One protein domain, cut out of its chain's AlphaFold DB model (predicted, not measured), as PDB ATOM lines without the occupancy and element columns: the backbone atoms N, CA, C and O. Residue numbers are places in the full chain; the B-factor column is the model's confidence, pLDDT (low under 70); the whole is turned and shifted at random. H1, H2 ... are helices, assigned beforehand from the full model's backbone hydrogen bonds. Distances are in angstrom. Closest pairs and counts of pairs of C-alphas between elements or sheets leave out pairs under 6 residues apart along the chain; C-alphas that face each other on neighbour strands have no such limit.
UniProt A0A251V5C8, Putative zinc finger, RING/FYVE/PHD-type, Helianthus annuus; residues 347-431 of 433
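Overview. This is residues 347 to 431 of the 433 residues of the protein "Putative zinc finger, RING/FYVE/PHD-type" of Helianthus annuus (UniProt A0A251V5C8). A long, uneven helical hairpin: H2 folds back through a long link onto the first part of H3, whose far end sticks out with residues 419 to 429, while short H1 lies crosswise near both. The 85 printed residues, all helix in class, hold H1, H2 and H3 in that order. The whole is only just loose, close to extended (radius of gyration of the C-alphas 17.7 A), spanning 61 by 26 by 23 A.

Arrangement. H1, residues 347 to 356, is close to but not clearly touching H2, residues 362 to 382 (C-alphas of Leu 356 and Asn 365 closest, 5.9 A). H2 and H3, residues 395 to 429, form a hairpin: they touch, through residues 395 to 407 of H3 alone, opposite ways at a shallow tilt of 31 degrees; the closest C-alphas, of Ser 377 and Arg 396, are 5.5 A apart. Every helix O i to N i+4 pair is within hydrogen-bond range.

Along the chain. H1 (13.9 A) begins at C-alpha 347, (-10.602, -12.469, 3.524); H2 measures 30.0 A; H3 (51.1 A) ends at C-alpha 429, (-14.939, -43.295, -2.960).

Size, cuts and confidence. The printed part has no cut; its farthest C-alphas, of Ser 384 and Asn 431, are 61.3 A apart. The H2 to H3 link is long. Residues 347 to 365, 381 and 384 to 393 have pLDDT under 70.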
ATOM      1  N   ASN A 347      -9.671 -11.477   4.074       56.88
ATOM      2  CA  ASN A 347     -10.602 -12.469   3.524       56.88
ATOM      3  C   ASN A 347     -10.941 -12.203   2.044       56.88
ATOM      4  O   ASN A 347     -11.057 -13.141   1.258       56.88
ATOM      5  N   LEU A 348     -11.034 -10.936   1.625       53.22
ATOM      6  CA  LEU A 348     -11.202 -10.560   0.216       53.22
ATOM      7  C   LEU A 348      -9.909 -10.784  -0.588       53.22
ATOM      8  O   LEU A 348      -9.961 -11.271  -1.713       53.22
ATOM      9  N   PHE A 349      -8.750 -10.481  -0.002       60.28
ATOM     10  CA  PHE A 349      -7.430 -10.738  -0.573       60.28
ATOM     11  C   PHE A 349      -7.166 -12.241  -0.698       60.28
ATOM     12  O   PHE A 349      -6.730 -12.691  -1.749       60.28
ATOM     13  N   THR A 350      -7.535 -13.036   0.310       62.41
ATOM     14  CA  THR A 350      -7.493 -14.504   0.240       62.41
ATOM     15  C   THR A 350      -8.430 -15.018  -0.852       62.41
ATOM     16  O   THR A 350      -7.988 -15.797  -1.687       62.41
ATOM     17  N   ARG A 351      -9.672 -14.517  -0.958       60.66
ATOM     18  CA  ARG A 351     -10.571 -14.843  -2.088       60.66
ATOM     19  C   ARG A 351      -9.966 -14.460  -3.446       60.66
ATOM     20  O   ARG A 351     -10.049 -15.247  -4.385       60.66
ATOM     21  N   MET A 352      -9.313 -13.302  -3.547       59.31
ATOM     22  CA  MET A 352      -8.631 -12.852  -4.765       59.31
ATOM     23  C   MET A 352      -7.428 -13.741  -5.111       59.31
ATOM     24  O   MET A 352      -7.266 -14.094  -6.275       59.31
ATOM     25  N   LEU A 353      -6.626 -14.157  -4.126       63.00
ATOM     26  CA  LEU A 353      -5.524 -15.107  -4.305       63.00
ATOM     27  C   LEU A 353      -6.027 -16.510  -4.675       63.00
ATOM     28  O   LEU A 353      -5.459 -17.133  -5.567       63.00
ATOM     29  N   CYS A 354      -7.115 -16.987  -4.067       62.75
ATOM     30  CA  CYS A 354      -7.758 -18.250  -4.430       62.75
ATOM     31  C   CYS A 354      -8.313 -18.218  -5.863       62.75
ATOM     32  O   CYS A 354      -8.123 -19.179  -6.602       62.75
ATOM     33  N   GLY A 355      -8.917 -17.105  -6.295       61.25
ATOM     34  CA  GLY A 355      -9.304 -16.898  -7.698       61.25
ATOM     35  C   GLY A 355      -8.106 -16.731  -8.646       61.25
ATOM     36  O   GLY A 355      -8.195 -17.046  -9.833       61.25
ATOM     37  N   LEU A 356      -6.957 -16.275  -8.136       60.31
ATOM     38  CA  LEU A 356      -5.718 -16.185  -8.908       60.31
ATOM     39  C   LEU A 356      -4.990 -17.538  -9.046       60.31
ATOM     40  O   LEU A 356      -4.250 -17.753 -10.004       60.31
ATOM     41  N   MET A 357      -5.243 -18.455  -8.110       58.81
ATOM     42  CA  MET A 357      -4.762 -19.839  -8.078       58.81
ATOM     43  C   MET A 357      -5.468 -20.745  -9.114       58.81
ATOM     44  O   MET A 357      -5.192 -21.946  -9.200       58.81
ATOM     45  N   ASP A 358      -6.377 -20.188  -9.921       63.44
ATOM     46  CA  ASP A 358      -7.112 -20.917 -10.951       63.44
ATOM     47  C   ASP A 358      -6.345 -20.980 -12.300       63.44
ATOM     48  O   ASP A 358      -5.997 -19.924 -12.842       63.44
ATOM     49  N   PRO A 359      -6.045 -22.168 -12.878       59.44
ATOM     50  CA  PRO A 359      -5.154 -22.319 -14.028       59.44
ATOM     51  C   PRO A 359      -5.873 -21.985 -15.333       59.44
ATOM     52  O   PRO A 359      -5.251 -21.498 -16.271       59.44
ATOM     53  N   ASP A 360      -7.192 -22.166 -15.386       64.12
ATOM     54  CA  ASP A 360      -8.003 -21.860 -16.565       64.12
ATOM     55  C   ASP A 360      -8.065 -20.341 -16.823       64.12
ATOM     56  O   ASP A 360      -8.241 -19.883 -17.955       64.12
ATOM     57  N   ARG A 361      -7.784 -19.529 -15.790       64.44
ATOM     58  CA  ARG A 361      -7.696 -18.062 -15.860       64.44
ATOM     59  C   ARG A 361      -6.264 -17.524 -16.029       64.44
ATOM     60  O   ARG A 361      -6.057 -16.308 -15.973       64.44
ATOM     61  N   PHE A 362      -5.282 -18.397 -16.306       61.50
ATOM     62  CA  PHE A 362      -3.842 -18.087 -16.394       61.50
ATOM     63  C   PHE A 362      -3.516 -16.819 -17.196       61.50
ATOM     64  O   PHE A 362      -2.711 -15.998 -16.759       61.50
ATOM     65  N   ARG A 363      -4.172 -16.609 -18.348       62.25
ATOM     66  CA  ARG A 363      -3.919 -15.440 -19.215       62.25
ATOM     67  C   ARG A 363      -4.287 -14.126 -18.515       62.25
ATOM     68  O   ARG A 363      -3.475 -13.206 -18.492       62.25
ATOM     69  N   GLY A 364      -5.472 -14.043 -17.905       68.12
ATOM     70  CA  GLY A 364      -5.915 -12.850 -17.172       68.12
ATOM     71  C   GLY A 364      -5.078 -12.598 -15.917       68.12
ATOM     72  O   GLY A 364      -4.639 -11.473 -15.674       68.12
ATOM     73  N   ASN A 365      -4.783 -13.664 -15.171       67.62
ATOM     74  CA  ASN A 365      -3.994 -13.604 -13.941       67.62
ATOM     75  C   ASN A 365      -2.537 -13.168 -14.214       67.62
ATOM     76  O   ASN A 365      -1.988 -12.352 -13.472       67.62
ATOM     77  N   TYR A 366      -1.945 -13.615 -15.329       72.31
ATOM     78  CA  TYR A 366      -0.634 -13.156 -15.800       72.31
ATOM     79  C   TYR A 366      -0.621 -11.656 -16.134       72.31
ATOM     80  O   TYR A 366       0.273 -10.940 -15.680       72.31
ATOM     81  N   TYR A 367      -1.608 -11.145 -16.883       72.44
ATOM     82  CA  TYR A 367      -1.671  -9.710 -17.207       72.44
ATOM     83  C   TYR A 367      -1.931  -8.833 -15.973       72.44
ATOM     84  O   TYR A 367      -1.363  -7.741 -15.882       72.44
ATOM     85  N   ALA A 368      -2.710  -9.316 -15.000       73.06
ATOM     86  CA  ALA A 368      -2.890  -8.638 -13.718       73.06
ATOM     87  C   ALA A 368      -1.557  -8.535 -12.957       73.06
ATOM     88  O   ALA A 368      -1.114  -7.432 -12.636       73.06
ATOM     89  N   MET A 369      -0.854  -9.656 -12.753       70.88
ATOM     90  CA  MET A 369       0.439  -9.665 -12.052       70.88
ATOM     91  C   MET A 369       1.531  -8.882 -12.789       70.88
ATOM     92  O   MET A 369       2.324  -8.187 -12.155       70.88
ATOM     93  N   ARG A 370       1.528  -8.894 -14.127       75.00
ATOM     94  CA  ARG A 370       2.407  -8.045 -14.942       75.00
ATOM     95  C   ARG A 370       2.098  -6.555 -14.763       75.00
ATOM     96  O   ARG A 370       3.025  -5.755 -14.681       75.00
ATOM     97  N   SER A 371       0.823  -6.182 -14.650       73.56
ATOM     98  CA  SER A 371       0.413  -4.801 -14.356       73.56
ATOM     99  C   SER A 371       0.867  -4.361 -12.959       73.56
ATOM    100  O   SER A 371       1.414  -3.269 -12.817       73.56
ATOM    101  N   PHE A 372       0.746  -5.229 -11.945       76.31
ATOM    102  CA  PHE A 372       1.276  -4.963 -10.601       76.31
ATOM    103  C   PHE A 372       2.808  -4.827 -10.587       76.31
ATOM    104  O   PHE A 372       3.324  -3.900  -9.965       76.31
ATOM    105  N   ALA A 373       3.545  -5.675 -11.312       77.88
ATOM    106  CA  ALA A 373       5.005  -5.582 -11.421       77.88
ATOM    107  C   ALA A 373       5.464  -4.256 -12.056       77.88
ATOM    108  O   ALA A 373       6.386  -3.604 -11.560       77.88
ATOM    109  N   LEU A 374       4.779  -3.824 -13.121       76.50
ATOM    110  CA  LEU A 374       5.023  -2.536 -13.768       76.50
ATOM    111  C   LEU A 374       4.698  -1.363 -12.834       76.50
ATOM    112  O   LEU A 374       5.492  -0.428 -12.752       76.50
ATOM    113  N   LEU A 375       3.595  -1.434 -12.084       80.50
ATOM    114  CA  LEU A 375       3.207  -0.418 -11.102       80.50
ATOM    115  C   LEU A 375       4.231  -0.303  -9.961       80.50
ATOM    116  O   LEU A 375       4.686   0.802  -9.674       80.50
ATOM    117  N   MET A 376       4.679  -1.423  -9.383       75.19
ATOM    118  CA  MET A 376       5.740  -1.434  -8.362       75.19
ATOM    119  C   MET A 376       7.071  -0.911  -8.923       75.19
ATOM    120  O   MET A 376       7.757  -0.126  -8.267       75.19
ATOM    121  N   SER A 377       7.409  -1.256 -10.173       78.94
ATOM    122  CA  SER A 377       8.574  -0.686 -10.855       78.94
ATOM    123  C   SER A 377       8.445   0.829 -11.054       78.94
ATOM    124  O   SER A 377       9.428   1.542 -10.867       78.94
ATOM    125  N   CYS A 378       7.267   1.344 -11.412       77.56
ATOM    126  CA  CYS A 378       7.024   2.783 -11.520       77.56
ATOM    127  C   CYS A 378       7.140   3.483 -10.161       77.56
ATOM    128  O   CYS A 378       7.843   4.485 -10.079       77.56
ATOM    129  N   ILE A 379       6.551   2.930  -9.095       77.19
ATOM    130  CA  ILE A 379       6.665   3.471  -7.732       77.19
ATOM    131  C   ILE A 379       8.136   3.555  -7.298       77.19
ATOM    132  O   ILE A 379       8.553   4.603  -6.817       77.19
ATOM    133  N   TYR A 380       8.943   2.521  -7.562       73.69
ATOM    134  CA  TYR A 380      10.386   2.537  -7.270       73.69
ATOM    135  C   TYR A 380      11.168   3.585  -8.089       73.69
ATOM    136  O   TYR A 380      12.202   4.064  -7.650       73.69
ATOM    137  N   ASN A 381      10.711   3.947  -9.293       69.75
ATOM    138  CA  ASN A 381      11.351   5.011 -10.085       69.75
ATOM    139  C   ASN A 381      10.886   6.423  -9.677       69.75
ATOM    140  O   ASN A 381      11.561   7.392 -10.011       69.75
ATOM    141  N   ILE A 382       9.726   6.549  -9.022       77.62
ATOM    142  CA  ILE A 382       9.119   7.832  -8.628       77.62
ATOM    143  C   ILE A 382       9.523   8.215  -7.202       77.62
ATOM    144  O   ILE A 382       9.891   9.359  -6.954       77.62
ATOM    145  N   GLY A 383       9.453   7.271  -6.264       70.75
ATOM    146  CA  GLY A 383      10.035   7.445  -4.942       70.75
ATOM    147  C   GLY A 383      11.535   7.196  -5.020       70.75
ATOM    148  O   GLY A 383      11.941   6.121  -5.449       70.75
ATOM    149  N   SER A 384      12.345   8.164  -4.589       64.81
ATOM    150  CA  SER A 384      13.819   8.131  -4.597       64.81
ATOM    151  C   SER A 384      14.418   7.135  -3.583       64.81
ATOM    152  O   SER A 384      15.313   7.472  -2.810       64.81
ATOM    153  N   PHE A 385      13.891   5.911  -3.536       59.78
ATOM    154  CA  PHE A 385      14.247   4.868  -2.584       59.78
ATOM    155  C   PHE A 385      15.425   4.037  -3.106       59.78
ATOM    156  O   PHE A 385      15.241   2.945  -3.637       59.78
ATOM    157  N   GLU A 386      16.656   4.510  -2.902       58.94
ATOM    158  CA  GLU A 386      17.887   3.746  -3.191       58.94
ATOM    159  C   GLU A 386      18.163   2.633  -2.151       58.94
ATOM    160  O   GLU A 386      19.297   2.395  -1.747       58.94
ATOM    161  N   PHE A 387      17.123   1.932  -1.685       59.75
ATOM    162  CA  PHE A 387      17.226   0.980  -0.569       59.75
ATOM    163  C   PHE A 387      17.846  -0.376  -0.961       59.75
ATOM    164  O   PHE A 387      18.185  -1.180  -0.096       59.75
ATOM    165  N   ILE A 388      17.986  -0.658  -2.262       63.22
ATOM    166  CA  ILE A 388      18.524  -1.926  -2.773       63.22
ATOM    167  C   ILE A 388      19.759  -1.633  -3.641       63.22
ATOM    168  O   ILE A 388      19.592  -1.077  -4.735       63.22
ATOM    169  N   PRO A 389      20.981  -2.040  -3.226       56.81
ATOM    170  CA  PRO A 389      22.191  -1.932  -4.038       56.81
ATOM    171  C   PRO A 389      22.094  -2.915  -5.205       56.81
ATOM    172  O   PRO A 389      22.540  -4.062  -5.159       56.81
ATOM    173  N   THR A 390      21.416  -2.469  -6.255       59.91
ATOM    174  CA  THR A 390      21.044  -3.324  -7.371       59.91
ATOM    175  C   THR A 390      22.240  -3.441  -8.300       59.91
ATOM    176  O   THR A 390      22.677  -2.450  -8.882       59.91
ATOM    177  N   GLY A 391      22.779  -4.656  -8.420       64.44
ATOM    178  CA  GLY A 391      23.866  -4.959  -9.347       64.44
ATOM    179  C   GLY A 391      23.460  -4.800 -10.818       64.44
ATOM    180  O   GLY A 391      22.454  -4.185 -11.163       64.44
ATOM    181  N   THR A 392      24.224  -5.417 -11.718       58.25
ATOM    182  CA  THR A 392      24.063  -5.296 -13.185       58.25
ATOM    183  C   THR A 392      22.666  -5.652 -13.733       58.25
ATOM    184  O   THR A 392      22.338  -5.289 -14.863       58.25
ATOM    185  N   LEU A 393      21.820  -6.316 -12.941       61.62
ATOM    186  CA  LEU A 393      20.419  -6.624 -13.230       61.62
ATOM    187  C   LEU A 393      19.488  -5.510 -12.714       61.62
ATOM    188  O   LEU A 393      18.876  -5.641 -11.658       61.62
ATOM    189  N   GLY A 394      19.367  -4.415 -13.471       74.56
ATOM    190  CA  GLY A 394      18.603  -3.226 -13.062       74.56
ATOM    191  C   GLY A 394      17.160  -3.503 -12.598       74.56
ATOM    192  O   GLY A 394      16.449  -4.327 -13.174       74.56
ATOM    193  N   VAL A 395      16.715  -2.745 -11.588       74.06
ATOM    194  CA  VAL A 395      15.549  -3.003 -10.708       74.06
ATOM    195  C   VAL A 395      14.272  -3.477 -11.411       74.06
ATOM    196  O   VAL A 395      13.598  -4.386 -10.929       74.06
ATOM    197  N   ARG A 396      13.934  -2.916 -12.579       70.38
ATOM    198  CA  ARG A 396      12.747  -3.325 -13.352       70.38
ATOM    199  C   ARG A 396      12.767  -4.815 -13.728       70.38
ATOM    200  O   ARG A 396      11.727  -5.459 -13.677       70.38
ATOM    201  N   ARG A 397      13.943  -5.377 -14.036       73.06
ATOM    202  CA  ARG A 397      14.109  -6.810 -14.331       73.06
ATOM    203  C   ARG A 397      13.919  -7.686 -13.097       73.06
ATOM    204  O   ARG A 397      13.364  -8.770 -13.234       73.06
ATOM    205  N   LEU A 398      14.344  -7.220 -11.922       80.12
ATOM    206  CA  LEU A 398      14.150  -7.939 -10.662       80.12
ATOM    207  C   LEU A 398      12.656  -8.055 -10.325       80.12
ATOM    208  O   LEU A 398      12.176  -9.159 -10.093       80.12
ATOM    209  N   PHE A 399      11.901  -6.951 -10.399       77.88
ATOM    210  CA  PHE A 399      10.448  -6.979 -10.178       77.88
ATOM    211  C   PHE A 399       9.702  -7.848 -11.204       77.88
ATOM    212  O   PHE A 399       8.837  -8.629 -10.806       77.88
ATOM    213  N   ASP A 400      10.058  -7.773 -12.492       77.44
ATOM    214  CA  ASP A 400       9.498  -8.659 -13.527       77.44
ATOM    215  C   ASP A 400       9.761 -10.147 -13.205       77.44
ATOM    216  O   ASP A 400       8.850 -10.971 -13.301       77.44
ATOM    217  N   LEU A 401      10.988 -10.501 -12.793       80.31
ATOM    218  CA  LEU A 401      11.365 -11.872 -12.416       80.31
ATOM    219  C   LEU A 401      10.612 -12.363 -11.173       80.31
ATOM    220  O   LEU A 401      10.081 -13.472 -11.189       80.31
ATOM    221  N   CYS A 402      10.515 -11.540 -10.125       80.62
ATOM    222  CA  CYS A 402       9.755 -11.872  -8.919       80.62
ATOM    223  C   CYS A 402       8.267 -12.089  -9.225       80.62
ATOM    224  O   CYS A 402       7.677 -13.049  -8.732       80.62
ATOM    225  N   ALA A 403       7.662 -11.259 -10.081       76.88
ATOM    226  CA  ALA A 403       6.268 -11.426 -10.486       76.88
ATOM    227  C   ALA A 403       6.038 -12.714 -11.295       76.88
ATOM    228  O   ALA A 403       5.058 -13.420 -11.058       76.88
ATOM    229  N   ILE A 404       6.959 -13.064 -12.204       78.88
ATOM    230  CA  ILE A 404       6.912 -14.340 -12.938       78.88
ATOM    231  C   ILE A 404       7.036 -15.525 -11.968       78.88
ATOM    232  O   ILE A 404       6.240 -16.459 -12.052       78.88
ATOM    233  N   ALA A 405       7.980 -15.475 -11.022       82.75
ATOM    234  CA  ALA A 405       8.159 -16.524 -10.020       82.75
ATOM    235  C   ALA A 405       6.906 -16.709  -9.143       82.75
ATOM    236  O   ALA A 405       6.467 -17.839  -8.945       82.75
ATOM    237  N   LEU A 406       6.284 -15.616  -8.687       80.19
ATOM    238  CA  LEU A 406       5.036 -15.660  -7.916       80.19
ATOM    239  C   LEU A 406       3.879 -16.283  -8.708       80.19
ATOM    240  O   LEU A 406       3.163 -17.120  -8.163       80.19
ATOM    241  N   VAL A 407       3.718 -15.943  -9.994       76.06
ATOM    242  CA  VAL A 407       2.704 -16.579 -10.860       76.06
ATOM    243  C   VAL A 407       2.964 -18.081 -10.988       76.06
ATOM    244  O   VAL A 407       2.041 -18.869 -10.801       76.06
ATOM    245  N   VAL A 408       4.210 -18.497 -11.239       80.38
ATOM    246  CA  VAL A 408       4.570 -19.924 -11.334       80.38
ATOM    247  C   VAL A 408       4.267 -20.659 -10.024       80.38
ATOM    248  O   VAL A 408       3.646 -21.719 -10.062       80.38
ATOM    249  N   ILE A 409       4.631 -20.089  -8.871       83.00
ATOM    250  CA  ILE A 409       4.350 -20.674  -7.552       83.00
ATOM    251  C   ILE A 409       2.838 -20.821  -7.331       83.00
ATOM    252  O   ILE A 409       2.386 -21.906  -6.975       83.00
ATOM    253  N   LEU A 410       2.042 -19.778  -7.589       78.25
ATOM    254  CA  LEU A 410       0.586 -19.828  -7.404       78.25
ATOM    255  C   LEU A 410      -0.087 -20.840  -8.347       78.25
ATOM    256  O   LEU A 410      -0.991 -21.557  -7.922       78.25
ATOM    257  N   CYS A 411       0.392 -20.978  -9.587       74.81
ATOM    258  CA  CYS A 411      -0.078 -22.020 -10.500       74.81
ATOM    259  C   CYS A 411       0.294 -23.431 -10.019       74.81
ATOM    260  O   CYS A 411      -0.554 -24.321 -10.047       74.81
ATOM    261  N   LEU A 412       1.525 -23.644  -9.536       81.56
ATOM    262  CA  LEU A 412       1.949 -24.930  -8.973       81.56
ATOM    263  C   LEU A 412       1.114 -25.302  -7.741       81.56
ATOM    264  O   LEU A 412       0.603 -26.417  -7.675       81.56
ATOM    265  N   VAL A 413       0.896 -24.365  -6.812       83.88
ATOM    266  CA  VAL A 413       0.019 -24.571  -5.647       83.88
ATOM    267  C   VAL A 413      -1.413 -24.886  -6.096       83.88
ATOM    268  O   VAL A 413      -2.009 -25.832  -5.587       83.88
ATOM    269  N   GLY A 414      -1.943 -24.184  -7.101       81.00
ATOM    270  CA  GLY A 414      -3.288 -24.421  -7.636       81.00
ATOM    271  C   GLY A 414      -3.478 -25.748  -8.371       81.00
ATOM    272  O   GLY A 414      -4.576 -26.311  -8.336       81.00
ATOM    273  N   ILE A 415      -2.421 -26.275  -8.994       82.00
ATOM    274  CA  ILE A 415      -2.391 -27.622  -9.577       82.00
ATOM    275  C   ILE A 415      -2.288 -28.664  -8.458       82.00
ATOM    276  O   ILE A 415      -3.111 -29.578  -8.408       82.00
ATOM    277  N   CYS A 416      -1.355 -28.499  -7.515       85.25
ATOM    278  CA  CYS A 416      -1.200 -29.383  -6.358       85.25
ATOM    279  C   CYS A 416      -2.492 -29.484  -5.538       85.25
ATOM    280  O   CYS A 416      -2.920 -30.589  -5.221       85.25
ATOM    281  N   HIS A 417      -3.169 -28.366  -5.263       79.25
ATOM    282  CA  HIS A 417      -4.445 -28.347  -4.547       79.25
ATOM    283  C   HIS A 417      -5.530 -29.144  -5.293       79.25
ATOM    284  O   HIS A 417      -6.199 -29.989  -4.701       79.25
ATOM    285  N   ARG A 418      -5.643 -28.966  -6.618       79.94
ATOM    286  CA  ARG A 418      -6.541 -29.758  -7.484       79.94
ATOM    287  C   ARG A 418      -6.232 -31.252  -7.446       79.94
ATOM    288  O   ARG A 418      -7.151 -32.065  -7.371       79.94
ATOM    289  N   LEU A 419      -4.953 -31.621  -7.506       83.31
ATOM    290  CA  LEU A 419      -4.518 -33.016  -7.450       83.31
ATOM    291  C   LEU A 419      -4.795 -33.636  -6.075       83.31
ATOM    292  O   LEU A 419      -5.310 -34.749  -6.017       83.31
ATOM    293  N   LEU A 420      -4.545 -32.905  -4.985       85.69
ATOM    294  CA  LEU A 420      -4.846 -33.340  -3.619       85.69
ATOM    295  C   LEU A 420      -6.353 -33.518  -3.390       85.69
ATOM    296  O   LEU A 420      -6.756 -34.529  -2.821       85.69
ATOM    297  N   LEU A 421      -7.195 -32.600  -3.881       81.38
ATOM    298  CA  LEU A 421      -8.654 -32.755  -3.829       81.38
ATOM    299  C   LEU A 421      -9.120 -33.984  -4.624       81.38
ATOM    300  O   LEU A 421      -9.845 -34.818  -4.087       81.38
ATOM    301  N   ARG A 422      -8.633 -34.167  -5.862       81.06
ATOM    302  CA  ARG A 422      -8.925 -35.365  -6.676       81.06
ATOM    303  C   ARG A 422      -8.470 -36.660  -5.991       81.06
ATOM    304  O   ARG A 422      -9.172 -37.664  -6.065       81.06
ATOM    305  N   GLN A 423      -7.324 -36.651  -5.306       85.06
ATOM    306  CA  GLN A 423      -6.847 -37.794  -4.521       85.06
ATOM    307  C   GLN A 423      -7.713 -38.055  -3.281       85.06
ATOM    308  O   GLN A 423      -7.990 -39.216  -2.992       85.06
ATOM    309  N   ARG A 424      -8.170 -37.014  -2.570       85.12
ATOM    310  CA  ARG A 424      -9.090 -37.154  -1.427       85.12
ATOM    311  C   ARG A 424     -10.425 -37.759  -1.855       85.12
ATOM    312  O   ARG A 424     -10.820 -38.760  -1.274       85.12
ATOM    313  N   VAL A 425     -11.052 -37.237  -2.913       85.19
ATOM    314  CA  VAL A 425     -12.312 -37.784  -3.453       85.19
ATOM    315  C   VAL A 425     -12.154 -39.254  -3.854       85.19
ATOM    316  O   VAL A 425     -12.971 -40.079  -3.464       85.19
ATOM    317  N   ARG A 426     -11.062 -39.620  -4.542       81.00
ATOM    318  CA  ARG A 426     -10.780 -41.026  -4.894       81.00
ATOM    319  C   ARG A 426     -10.579 -41.932  -3.675       81.00
ATOM    320  O   ARG A 426     -11.000 -43.079  -3.720       81.00
ATOM    321  N   ARG A 427      -9.951 -41.441  -2.600       80.69
ATOM    322  CA  ARG A 427      -9.797 -42.199  -1.344       80.69
ATOM    323  C   ARG A 427     -11.122 -42.369  -0.604       80.69
ATOM    324  O   ARG A 427     -11.347 -43.432  -0.053       80.69
ATOM    325  N   LEU A 428     -11.988 -41.355  -0.609       82.62
ATOM    326  CA  LEU A 428     -13.317 -41.446   0.003       82.62
ATOM    327  C   LEU A 428     -14.214 -42.422  -0.773       82.62
ATOM    328  O   LEU A 428     -14.813 -43.297  -0.162       82.62
ATOM    329  N   ALA A 429     -14.214 -42.351  -2.108       77.81
ATOM    330  CA  ALA A 429     -14.939 -43.295  -2.960       77.81
ATOM    331  C   ALA A 429     -14.434 -44.747  -2.824       77.81
ATOM    332  O   ALA A 429     -15.229 -45.674  -2.879       77.81
ATOM    333  N   ALA A 430     -13.130 -44.955  -2.608       78.94
ATOM    334  CA  ALA A 430     -12.556 -46.285  -2.368       78.94
ATOM    335  C   ALA A 430     -12.804 -46.835  -0.947       78.94
ATOM    336  O   ALA A 430     -12.505 -48.000  -0.693       78.94
ATOM    337  N   ASN A 431     -13.316 -46.006  -0.030       74.38
ATOM    338  CA  ASN A 431     -13.596 -46.362   1.362       74.38
ATOM    339  C   ASN A 431     -15.107 -46.474   1.661       74.38
ATOM    340  O   ASN A 431     -15.466 -46.709   2.814       74.38
TER     341      ASN A 431